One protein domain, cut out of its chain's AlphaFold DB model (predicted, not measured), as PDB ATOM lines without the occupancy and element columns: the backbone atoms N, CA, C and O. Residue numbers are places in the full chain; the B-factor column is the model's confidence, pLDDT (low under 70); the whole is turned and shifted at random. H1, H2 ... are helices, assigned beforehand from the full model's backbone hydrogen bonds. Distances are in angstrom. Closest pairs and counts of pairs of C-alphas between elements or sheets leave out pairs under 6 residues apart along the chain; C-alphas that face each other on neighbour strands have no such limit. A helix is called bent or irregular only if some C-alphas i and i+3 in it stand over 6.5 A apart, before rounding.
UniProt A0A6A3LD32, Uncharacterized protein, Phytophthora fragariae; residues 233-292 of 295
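Overview. This is residues 233 to 292 of the 295 residues of an uncharacterized protein of Phytophthora fragariae (UniProt A0A6A3LD32). One long, unbent helix, H2, makes the backbone of a slim rod, and the stretches before and after it fold back over its two ends on the same side: the helix H1 over one end, and the four-residue helix H3 over the other. The gap between H1 and H3 leaves residues 265 to 273 of H2 bare, with H1 and H2 forming a helical hairpin of one short and one very long leg. The printed part has 60 residues with three named helices, in the order H1, H2, H3, and no named strand, and its class is all helix. It is extended, with a radius of gyration of the C-alphas of 18.6 A and spans of 58 by 16 by 9 A.

Arrangement. Start at Arg 233, where H1, residues 233 to 241, begins. Read on through the tight link of 5 residues after it to reach H2, residues 247 to 283. H1 and H2 touch, with 7 pairs of C-alphas within 8 A. Look for their closest C-alphas at Leu 240 and Arg 253, which are 6.2 A apart. Their lines stand at a shallow tilt of 20 degrees, and they run opposite ways. On the side of H2, residues 253 to 260 alone touch H1. H1 and H2 are a hairpin, a helical one, and their centres are 16.5 A apart. Go on along H2 to residues 265 to 273, which stand free: no C-alpha 8 or more residues away along the chain comes within 10 A of them. Past the last residue of H2, a tight link of 4 residues leads to H3, residues 288 to 291. H2 and H3 touch, with 5 pairs of C-alphas within 8 A, and on the side of H2 residues 274 to 282 alone touch H3. Their closest C-alphas are those of Ala 281 and Ile 288, 6.7 A apart. H1 and H3 are apart, with no C-alpha of the one within 8 A of the other. In the N and O atoms of H1 and H2, every pair of O i and N i+4 inside the helix is within hydrogen-bond range. H3 is too short for any such pair, and its 1 pair of O i and N i+3 is within range.

Along the chain. Find C-alpha 233 at (-6.604, -23.782, -23.078); from there H1 runs to C-alpha 241 at (5.280, -20.259, -25.538), 12.6 A from its first C-alpha to its last. Next find C-alpha 247 at (15.927, -31.914, -26.761), where the 37 residues of H2 begin. Follow x downward from there to C-alpha 283 at (-36.738, -39.905, -31.886), and H2 has covered 53.5 A. The 4 residues of H3 end at C-alpha 291, printed at (-30.699, -32.191, -21.925). No helix is bent or irregular.

Size, cuts and confidence. The outline is a rod, and the two C-alphas farthest apart are those of Gly 246 and Gly 285, 58.1 A from each other. Look at the two ends of the printed part and you find the C-alphas of Arg 233 and Met 292 at 23.7 A. The printed part has no cut, and both of its links between helices, H1 to H2 and H2 to H3, are tight. In the full chain of 295 residues, it begins at residue 233 and ends at residue 292. The B-factor column holds the pLDDT, the model's own confidence, with a mean of 75.9 over the printed part. It is under 70 in residues 287 to 292, and the mean of H3 is 63, beside 81 for H1 and 77 for H2.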
ATOM      1  N   ARG A 233      -7.208 -23.981 -21.757       75.62
ATOM      2  CA  ARG A 233      -6.604 -23.782 -23.078       75.62
ATOM      3  C   ARG A 233      -5.610 -22.618 -23.102       75.62
ATOM      4  O   ARG A 233      -4.490 -22.801 -23.567       75.62
ATOM      5  N   GLU A 234      -5.975 -21.459 -22.558       80.19
ATOM      6  CA  GLU A 234      -5.093 -20.283 -22.489       80.19
ATOM      7  C   GLU A 234      -3.868 -20.523 -21.597       80.19
ATOM      8  O   GLU A 234      -2.767 -20.057 -21.895       80.19
ATOM      9  N   VAL A 235      -4.038 -21.264 -20.497       81.00
ATOM     10  CA  VAL A 235      -2.916 -21.668 -19.633       81.00
ATOM     11  C   VAL A 235      -1.952 -22.572 -20.400       81.00
ATOM     12  O   VAL A 235      -0.737 -22.398 -20.302       81.00
ATOM     13  N   LEU A 236      -2.480 -23.522 -21.171       81.44
ATOM     14  CA  LEU A 236      -1.677 -24.454 -21.954       81.44
ATOM     15  C   LEU A 236      -0.935 -23.749 -23.100       81.44
ATOM     16  O   LEU A 236       0.243 -24.016 -23.328       81.44
ATOM     17  N   GLU A 237      -1.585 -22.793 -23.759       81.81
ATOM     18  CA  GLU A 237      -0.989 -21.969 -24.812       81.81
ATOM     19  C   GLU A 237       0.157 -21.100 -24.275       81.81
ATOM     20  O   GLU A 237       1.251 -21.093 -24.842       81.81
ATOM     21  N   LYS A 238      -0.024 -20.472 -23.105       82.81
ATOM     22  CA  LYS A 238       1.058 -19.745 -22.417       82.81
ATOM     23  C   LYS A 238       2.210 -20.651 -21.978       82.81
ATOM     24  O   LYS A 238       3.352 -20.210 -21.923       82.81
ATOM     25  N   ARG A 239       1.945 -21.918 -21.649       80.88
ATOM     26  CA  ARG A 239       3.006 -22.883 -21.310       80.88
ATOM     27  C   ARG A 239       3.779 -23.348 -22.542       80.88
ATOM     28  O   ARG A 239       4.982 -23.559 -22.442       80.88
ATOM     29  N   LEU A 240       3.124 -23.455 -23.699       81.25
ATOM     30  CA  LEU A 240       3.784 -23.772 -24.970       81.25
ATOM     31  C   LEU A 240       4.736 -22.658 -25.426       81.25
ATOM     32  O   LEU A 240       5.810 -22.959 -25.950       81.25
ATOM     33  N   THR A 241       4.391 -21.387 -25.197       80.75
ATOM     34  CA  THR A 241       5.280 -20.259 -25.538       80.75
ATOM     35  C   THR A 241       6.501 -20.171 -24.623       80.75
ATOM     36  O   THR A 241       7.565 -19.756 -25.077       80.75
ATOM     37  N   LEU A 242       6.377 -20.620 -23.370       83.06
ATOM     38  CA  LEU A 242       7.451 -20.629 -22.369       83.06
ATOM     39  C   LEU A 242       8.261 -21.936 -22.328       83.06
ATOM     40  O   LEU A 242       9.144 -22.080 -21.483       83.06
ATOM     41  N   ALA A 243       7.969 -22.904 -23.202       78.50
ATOM     42  CA  ALA A 243       8.654 -24.189 -23.182       78.50
ATOM     43  C   ALA A 243      10.151 -24.029 -23.532       78.50
ATOM     44  O   ALA A 243      10.460 -23.351 -24.525       78.50
ATOM     45  N   PRO A 244      11.062 -24.659 -22.756       76.31
ATOM     46  CA  PRO A 244      12.507 -24.539 -22.949       76.31
ATOM     47  C   PRO A 244      12.925 -25.004 -24.349       76.31
ATOM     48  O   PRO A 244      12.211 -25.765 -24.998       76.31
ATOM     49  N   GLN A 245      14.073 -24.522 -24.826       75.00
ATOM     50  CA  GLN A 245      14.655 -24.929 -26.109       75.00
ATOM     51  C   GLN A 245      15.641 -26.090 -25.903       75.00
ATOM     52  O   GLN A 245      16.215 -26.230 -24.825       75.00
ATOM     53  N   GLY A 246      15.836 -26.921 -26.931       77.69
ATOM     54  CA  GLY A 246      16.675 -28.129 -26.882       77.69
ATOM     55  C   GLY A 246      15.865 -29.431 -26.812       77.69
ATOM     56  O   GLY A 246      14.637 -29.409 -26.866       77.69
ATOM     57  N   GLU A 247      16.544 -30.574 -26.692       75.06
ATOM     58  CA  GLU A 247      15.927 -31.914 -26.761       75.06
ATOM     59  C   GLU A 247      14.835 -32.129 -25.700       75.06
ATOM     60  O   GLU A 247      13.729 -32.567 -26.012       75.06
ATOM     61  N   VAL A 248      15.092 -31.709 -24.457       70.06
ATOM     62  CA  VAL A 248      14.101 -31.741 -23.364       70.06
ATOM     63  C   VAL A 248      12.905 -30.834 -23.677       70.06
ATOM     64  O   VAL A 248      11.756 -31.172 -23.394       70.06
ATOM     65  N   GLY A 249      13.161 -29.699 -24.324       75.88
ATOM     66  CA  GLY A 249      12.146 -28.768 -24.800       75.88
ATOM     67  C   GLY A 249      11.187 -29.366 -25.824       75.88
ATOM     68  O   GLY A 249       9.978 -29.145 -25.741       75.88
ATOM     69  N   LEU A 250      11.711 -30.164 -26.757       75.88
ATOM     70  CA  LEU A 250      10.913 -30.857 -27.773       75.88
ATOM     71  C   LEU A 250       9.987 -31.902 -27.153       75.88
ATOM     72  O   LEU A 250       8.818 -31.981 -27.535       75.88
ATOM     73  N   VAL A 251      10.470 -32.652 -26.160       76.75
ATOM     74  CA  VAL A 251       9.646 -33.626 -25.427       76.75
ATOM     75  C   VAL A 251       8.537 -32.909 -24.660       76.75
ATOM     76  O   VAL A 251       7.365 -33.251 -24.810       76.75
ATOM     77  N   VAL A 252       8.873 -31.850 -23.915       78.38
ATOM     78  CA  VAL A 252       7.888 -31.056 -23.160       78.38
ATOM     79  C   VAL A 252       6.844 -30.430 -24.091       78.38
ATOM     80  O   VAL A 252       5.648 -30.510 -23.805       78.38
ATOM     81  N   ARG A 253       7.253 -29.860 -25.232       81.31
ATOM     82  CA  ARG A 253       6.323 -29.329 -26.245       81.31
ATOM     83  C   ARG A 253       5.426 -30.424 -26.818       81.31
ATOM     84  O   ARG A 253       4.224 -30.202 -26.921       81.31
ATOM     85  N   SER A 254       5.974 -31.596 -27.131       80.31
ATOM     86  CA  SER A 254       5.203 -32.730 -27.660       80.31
ATOM     87  C   SER A 254       4.155 -33.219 -26.657       80.31
ATOM     88  O   SER A 254       2.999 -33.422 -27.024       80.31
ATOM     89  N   CYS A 255       4.511 -33.314 -25.373       76.81
ATOM     90  CA  CYS A 255       3.565 -33.655 -24.309       76.81
ATOM     91  C   CYS A 255       2.474 -32.587 -24.135       76.81
ATOM     92  O   CYS A 255       1.299 -32.924 -24.014       76.81
ATOM     93  N   LEU A 256       2.833 -31.299 -24.152       83.31
ATOM     94  CA  LEU A 256       1.861 -30.205 -24.038       83.31
ATOM     95  C   LEU A 256       0.901 -30.150 -25.239       83.31
ATOM     96  O   LEU A 256      -0.285 -29.881 -25.051       83.31
ATOM     97  N   LEU A 257       1.385 -30.439 -26.450       82.94
ATOM     98  CA  LEU A 257       0.546 -30.562 -27.647       82.94
ATOM     99  C   LEU A 257      -0.400 -31.766 -27.547       82.94
ATOM    100  O   LEU A 257      -1.596 -31.606 -27.772       82.94
ATOM    101  N   ALA A 258       0.085 -32.928 -27.102       79.94
ATOM    102  CA  ALA A 258      -0.760 -34.107 -26.901       79.94
ATOM    103  C   ALA A 258      -1.876 -33.864 -25.866       79.94
ATOM    104  O   ALA A 258      -3.011 -34.293 -26.064       79.94
ATOM    105  N   VAL A 259      -1.586 -33.130 -24.785       77.75
ATOM    106  CA  VAL A 259      -2.596 -32.727 -23.788       77.75
ATOM    107  C   VAL A 259      -3.606 -31.738 -24.379       77.75
ATOM    108  O   VAL A 259      -4.796 -31.824 -24.092       77.75
ATOM    109  N   ARG A 260      -3.169 -30.804 -25.229       80.00
ATOM    110  CA  ARG A 260      -4.078 -29.869 -25.914       80.00
ATOM    111  C   ARG A 260      -5.061 -30.615 -26.811       80.00
ATOM    112  O   ARG A 260      -6.261 -30.320 -26.821       80.00
ATOM    113  N   ASP A 261      -4.533 -31.567 -27.564       77.56
ATOM    114  CA  ASP A 261      -5.293 -32.314 -28.551       77.56
ATOM    115  C   ASP A 261      -6.221 -33.323 -27.856       77.56
ATOM    116  O   ASP A 261      -7.358 -33.488 -28.287       77.56
ATOM    117  N   SER A 262      -5.832 -33.891 -26.706       74.19
ATOM    118  CA  SER A 262      -6.716 -34.741 -25.895       74.19
ATOM    119  C   SER A 262      -7.840 -33.963 -25.205       74.19
ATOM    120  O   SER A 262      -8.978 -34.432 -25.173       74.19
ATOM    121  N   VAL A 263      -7.580 -32.746 -24.712       75.50
ATOM    122  CA  VAL A 263      -8.639 -31.860 -24.194       75.50
ATOM    123  C   VAL A 263      -9.636 -31.527 -25.305       75.50
ATOM    124  O   VAL A 263     -10.838 -31.580 -25.082       75.50
ATOM    125  N   SER A 264      -9.152 -31.267 -26.520       73.88
ATOM    126  CA  SER A 264     -10.018 -31.002 -27.676       73.88
ATOM    127  C   SER A 264     -10.789 -32.254 -28.116       73.88
ATOM    128  O   SER A 264     -11.974 -32.187 -28.415       73.88
ATOM    129  N   HIS A 265     -10.149 -33.424 -28.114       72.69
ATOM    130  CA  HIS A 265     -10.793 -34.685 -28.476       72.69
ATOM    131  C   HIS A 265     -11.861 -35.096 -27.454       72.69
ATOM    132  O   HIS A 265     -12.932 -35.559 -27.826       72.69
ATOM    133  N   THR A 266     -11.605 -34.906 -26.158       72.56
ATOM    134  CA  THR A 266     -12.582 -35.213 -25.101       72.56
ATOM    135  C   THR A 266     -13.783 -34.273 -25.135       72.56
ATOM    136  O   THR A 266     -14.905 -34.744 -24.957       72.56
ATOM    137  N   THR A 267     -13.594 -32.980 -25.418       71.25
ATOM    138  CA  THR A 267     -14.721 -32.051 -25.594       71.25
ATOM    139  C   THR A 267     -15.523 -32.362 -26.854       71.25
ATOM    140  O   THR A 267     -16.748 -32.367 -26.790       71.25
ATOM    141  N   ILE A 268     -14.863 -32.702 -27.969       72.31
ATOM    142  CA  ILE A 268     -15.538 -33.134 -29.204       72.31
ATOM    143  C   ILE A 268     -16.315 -34.434 -28.980       72.31
ATOM    144  O   ILE A 268     -17.461 -34.529 -29.401       72.31
ATOM    145  N   MET A 269     -15.735 -35.420 -28.290       74.25
ATOM    146  CA  MET A 269     -16.423 -36.676 -27.974       74.25
ATOM    147  C   MET A 269     -17.632 -36.457 -27.067       74.25
ATOM    148  O   MET A 269     -18.681 -37.040 -27.321       74.25
ATOM    149  N   ARG A 270     -17.517 -35.594 -26.047       75.25
ATOM    150  CA  ARG A 270     -18.662 -35.215 -25.206       75.25
ATOM    151  C   ARG A 270     -19.749 -34.527 -26.022       75.25
ATOM    152  O   ARG A 270     -20.900 -34.907 -25.887       75.25
ATOM    153  N   LEU A 271     -19.384 -33.598 -26.906       75.12
ATOM    154  CA  LEU A 271     -20.332 -32.950 -27.813       75.12
ATOM    155  C   LEU A 271     -21.002 -33.957 -28.761       75.12
ATOM    156  O   LEU A 271     -22.190 -33.861 -29.038       75.12
ATOM    157  N   HIS A 272     -20.259 -34.941 -29.263       76.62
ATOM    158  CA  HIS A 272     -20.823 -36.001 -30.095       76.62
ATOM    159  C   HIS A 272     -21.802 -36.885 -29.317       76.62
ATOM    160  O   HIS A 272     -22.836 -37.270 -29.860       76.62
ATOM    161  N   GLU A 273     -21.482 -37.203 -28.063       77.56
ATOM    162  CA  GLU A 273     -22.349 -37.984 -27.183       77.56
ATOM    163  C   GLU A 273     -23.623 -37.216 -26.831       77.56
ATOM    164  O   GLU A 273     -24.711 -37.773 -26.939       77.56
ATOM    165  N   THR A 274     -23.513 -35.925 -26.500       74.06
ATOM    166  CA  THR A 274     -24.684 -35.083 -26.227       74.06
ATOM    167  C   THR A 274     -25.538 -34.909 -27.478       74.06
ATOM    168  O   THR A 274     -26.748 -35.093 -27.410       74.06
ATOM    169  N   CYS A 275     -24.940 -34.672 -28.650       75.44
ATOM    170  CA  CYS A 275     -25.667 -34.634 -29.922       75.44
ATOM    171  C   CYS A 275     -26.381 -35.959 -30.237       75.44
ATOM    172  O   CYS A 275     -27.499 -35.933 -30.752       75.44
ATOM    173  N   ARG A 276     -25.772 -37.112 -29.924       80.00
ATOM    174  CA  ARG A 276     -26.416 -38.425 -30.092       80.00
ATOM    175  C   ARG A 276     -27.569 -38.609 -29.106       80.00
ATOM    176  O   ARG A 276     -28.656 -38.981 -29.526       80.00
ATOM    177  N   ALA A 277     -27.361 -38.280 -27.832       76.44
ATOM    178  CA  ALA A 277     -28.400 -38.345 -26.808       76.44
ATOM    179  C   ALA A 277     -29.602 -37.447 -27.151       76.44
ATOM    180  O   ALA A 277     -30.745 -37.872 -27.001       76.44
ATOM    181  N   LEU A 278     -29.350 -36.248 -27.688       77.06
ATOM    182  CA  LEU A 278     -30.378 -35.329 -28.182       77.06
ATOM    183  C   LEU A 278     -31.141 -35.900 -29.388       77.06
ATOM    184  O   LEU A 278     -32.364 -35.771 -29.454       77.06
ATOM    185  N   ALA A 279     -30.445 -36.541 -30.333       78.12
ATOM    186  CA  ALA A 279     -31.084 -37.209 -31.468       78.12
ATOM    187  C   ALA A 279     -31.977 -38.375 -31.005       78.12
ATOM    188  O   ALA A 279     -33.143 -38.442 -31.390       78.12
ATOM    189  N   ASP A 280     -31.483 -39.213 -30.091       78.00
ATOM    190  CA  ASP A 280     -32.247 -40.336 -29.542       78.00
ATOM    191  C   ASP A 280     -33.435 -39.878 -28.673       78.00
ATOM    192  O   ASP A 280     -34.440 -40.585 -28.567       78.00
ATOM    193  N   ALA A 281     -33.330 -38.729 -27.995       75.06
ATOM    194  CA  ALA A 281     -34.427 -38.136 -27.224       75.06
ATOM    195  C   ALA A 281     -35.526 -37.592 -28.148       75.06
ATOM    196  O   ALA A 281     -36.712 -37.846 -27.915       75.06
ATOM    197  N   LYS A 282     -35.128 -36.931 -29.244       74.94
ATOM    198  CA  LYS A 282     -36.036 -36.465 -30.297       74.94
ATOM    199  C   LYS A 282     -36.792 -37.627 -30.947       74.94
ATOM    200  O   LYS A 282     -38.007 -37.529 -31.107       74.94
ATOM    201  N   ASP A 283     -36.111 -38.725 -31.270       78.31
ATOM    202  CA  ASP A 283     -36.738 -39.905 -31.886       78.31
ATOM    203  C   ASP A 283     -37.714 -40.619 -30.936       78.31
ATOM    204  O   ASP A 283     -38.681 -41.243 -31.375       78.31
ATOM    205  N   ARG A 284     -37.505 -40.485 -29.621       79.25
ATOM    206  CA  ARG A 284     -38.397 -41.007 -28.574       79.25
ATOM    207  C   ARG A 284     -39.526 -40.047 -28.176       79.25
ATOM    208  O   ARG A 284     -40.369 -40.433 -27.370       79.25
ATOM    209  N   GLY A 285     -39.565 -38.832 -28.730       74.38
ATOM    210  CA  GLY A 285     -40.580 -37.818 -28.417       74.38
ATOM    211  C   GLY A 285     -40.488 -37.248 -26.996       74.38
ATOM    212  O   GLY A 285     -41.494 -36.774 -26.470       74.38
ATOM    213  N   VAL A 286     -39.312 -37.329 -26.367       72.75
ATOM    214  CA  VAL A 286     -39.047 -36.818 -25.010       72.75
ATOM    215  C   VAL A 286     -38.715 -35.323 -25.080       72.75
ATOM    216  O   VAL A 286     -38.117 -34.870 -26.057       72.75
ATOM    217  N   ASP A 287     -39.113 -34.552 -24.062       69.56
ATOM    218  CA  ASP A 287     -38.801 -33.123 -23.982       69.56
ATOM    219  C   ASP A 287     -37.281 -32.907 -23.903       69.56
ATOM    220  O   ASP A 287     -36.583 -33.470 -23.062       69.56
ATOM    221  N   ILE A 288     -36.765 -32.103 -24.828       63.59
ATOM    222  CA  ILE A 288     -35.331 -31.881 -25.033       63.59
ATOM    223  C   ILE A 288     -34.781 -30.887 -23.994       63.59
ATOM    224  O   ILE A 288     -33.565 -30.791 -23.815       63.59
ATOM    225  N   ALA A 289     -35.660 -30.177 -23.277       66.56
ATOM    226  CA  ALA A 289     -35.289 -29.181 -22.275       66.56
ATOM    227  C   ALA A 289     -34.388 -29.743 -21.158       66.56
ATOM    228  O   ALA A 289     -33.439 -29.071 -20.766       66.56
ATOM    229  N   GLU A 290     -34.606 -30.988 -20.716       62.16
ATOM    230  CA  GLU A 290     -33.792 -31.627 -19.663       62.16
ATOM    231  C   GLU A 290     -32.339 -31.909 -20.091       62.16
ATOM    232  O   GLU A 290     -31.469 -32.084 -19.243       62.16
ATOM    233  N   TYR A 291     -32.042 -31.924 -21.394       60.50
ATOM    234  CA  TYR A 291     -30.699 -32.191 -21.925       60.50
ATOM    235  C   TYR A 291     -29.887 -30.918 -22.212       60.50
ATOM    236  O   TYR A 291     -28.728 -31.008 -22.619       60.50
ATOM    237  N   MET A 292     -30.487 -29.734 -22.041       59.88
ATOM    238  CA  MET A 292     -29.833 -28.448 -22.307       59.88
ATOM    239  C   MET A 292     -29.142 -27.832 -21.084       59.88
ATOM    240  O   MET A 292     -28.348 -26.915 -21.267       59.88
TER     241      MET A 292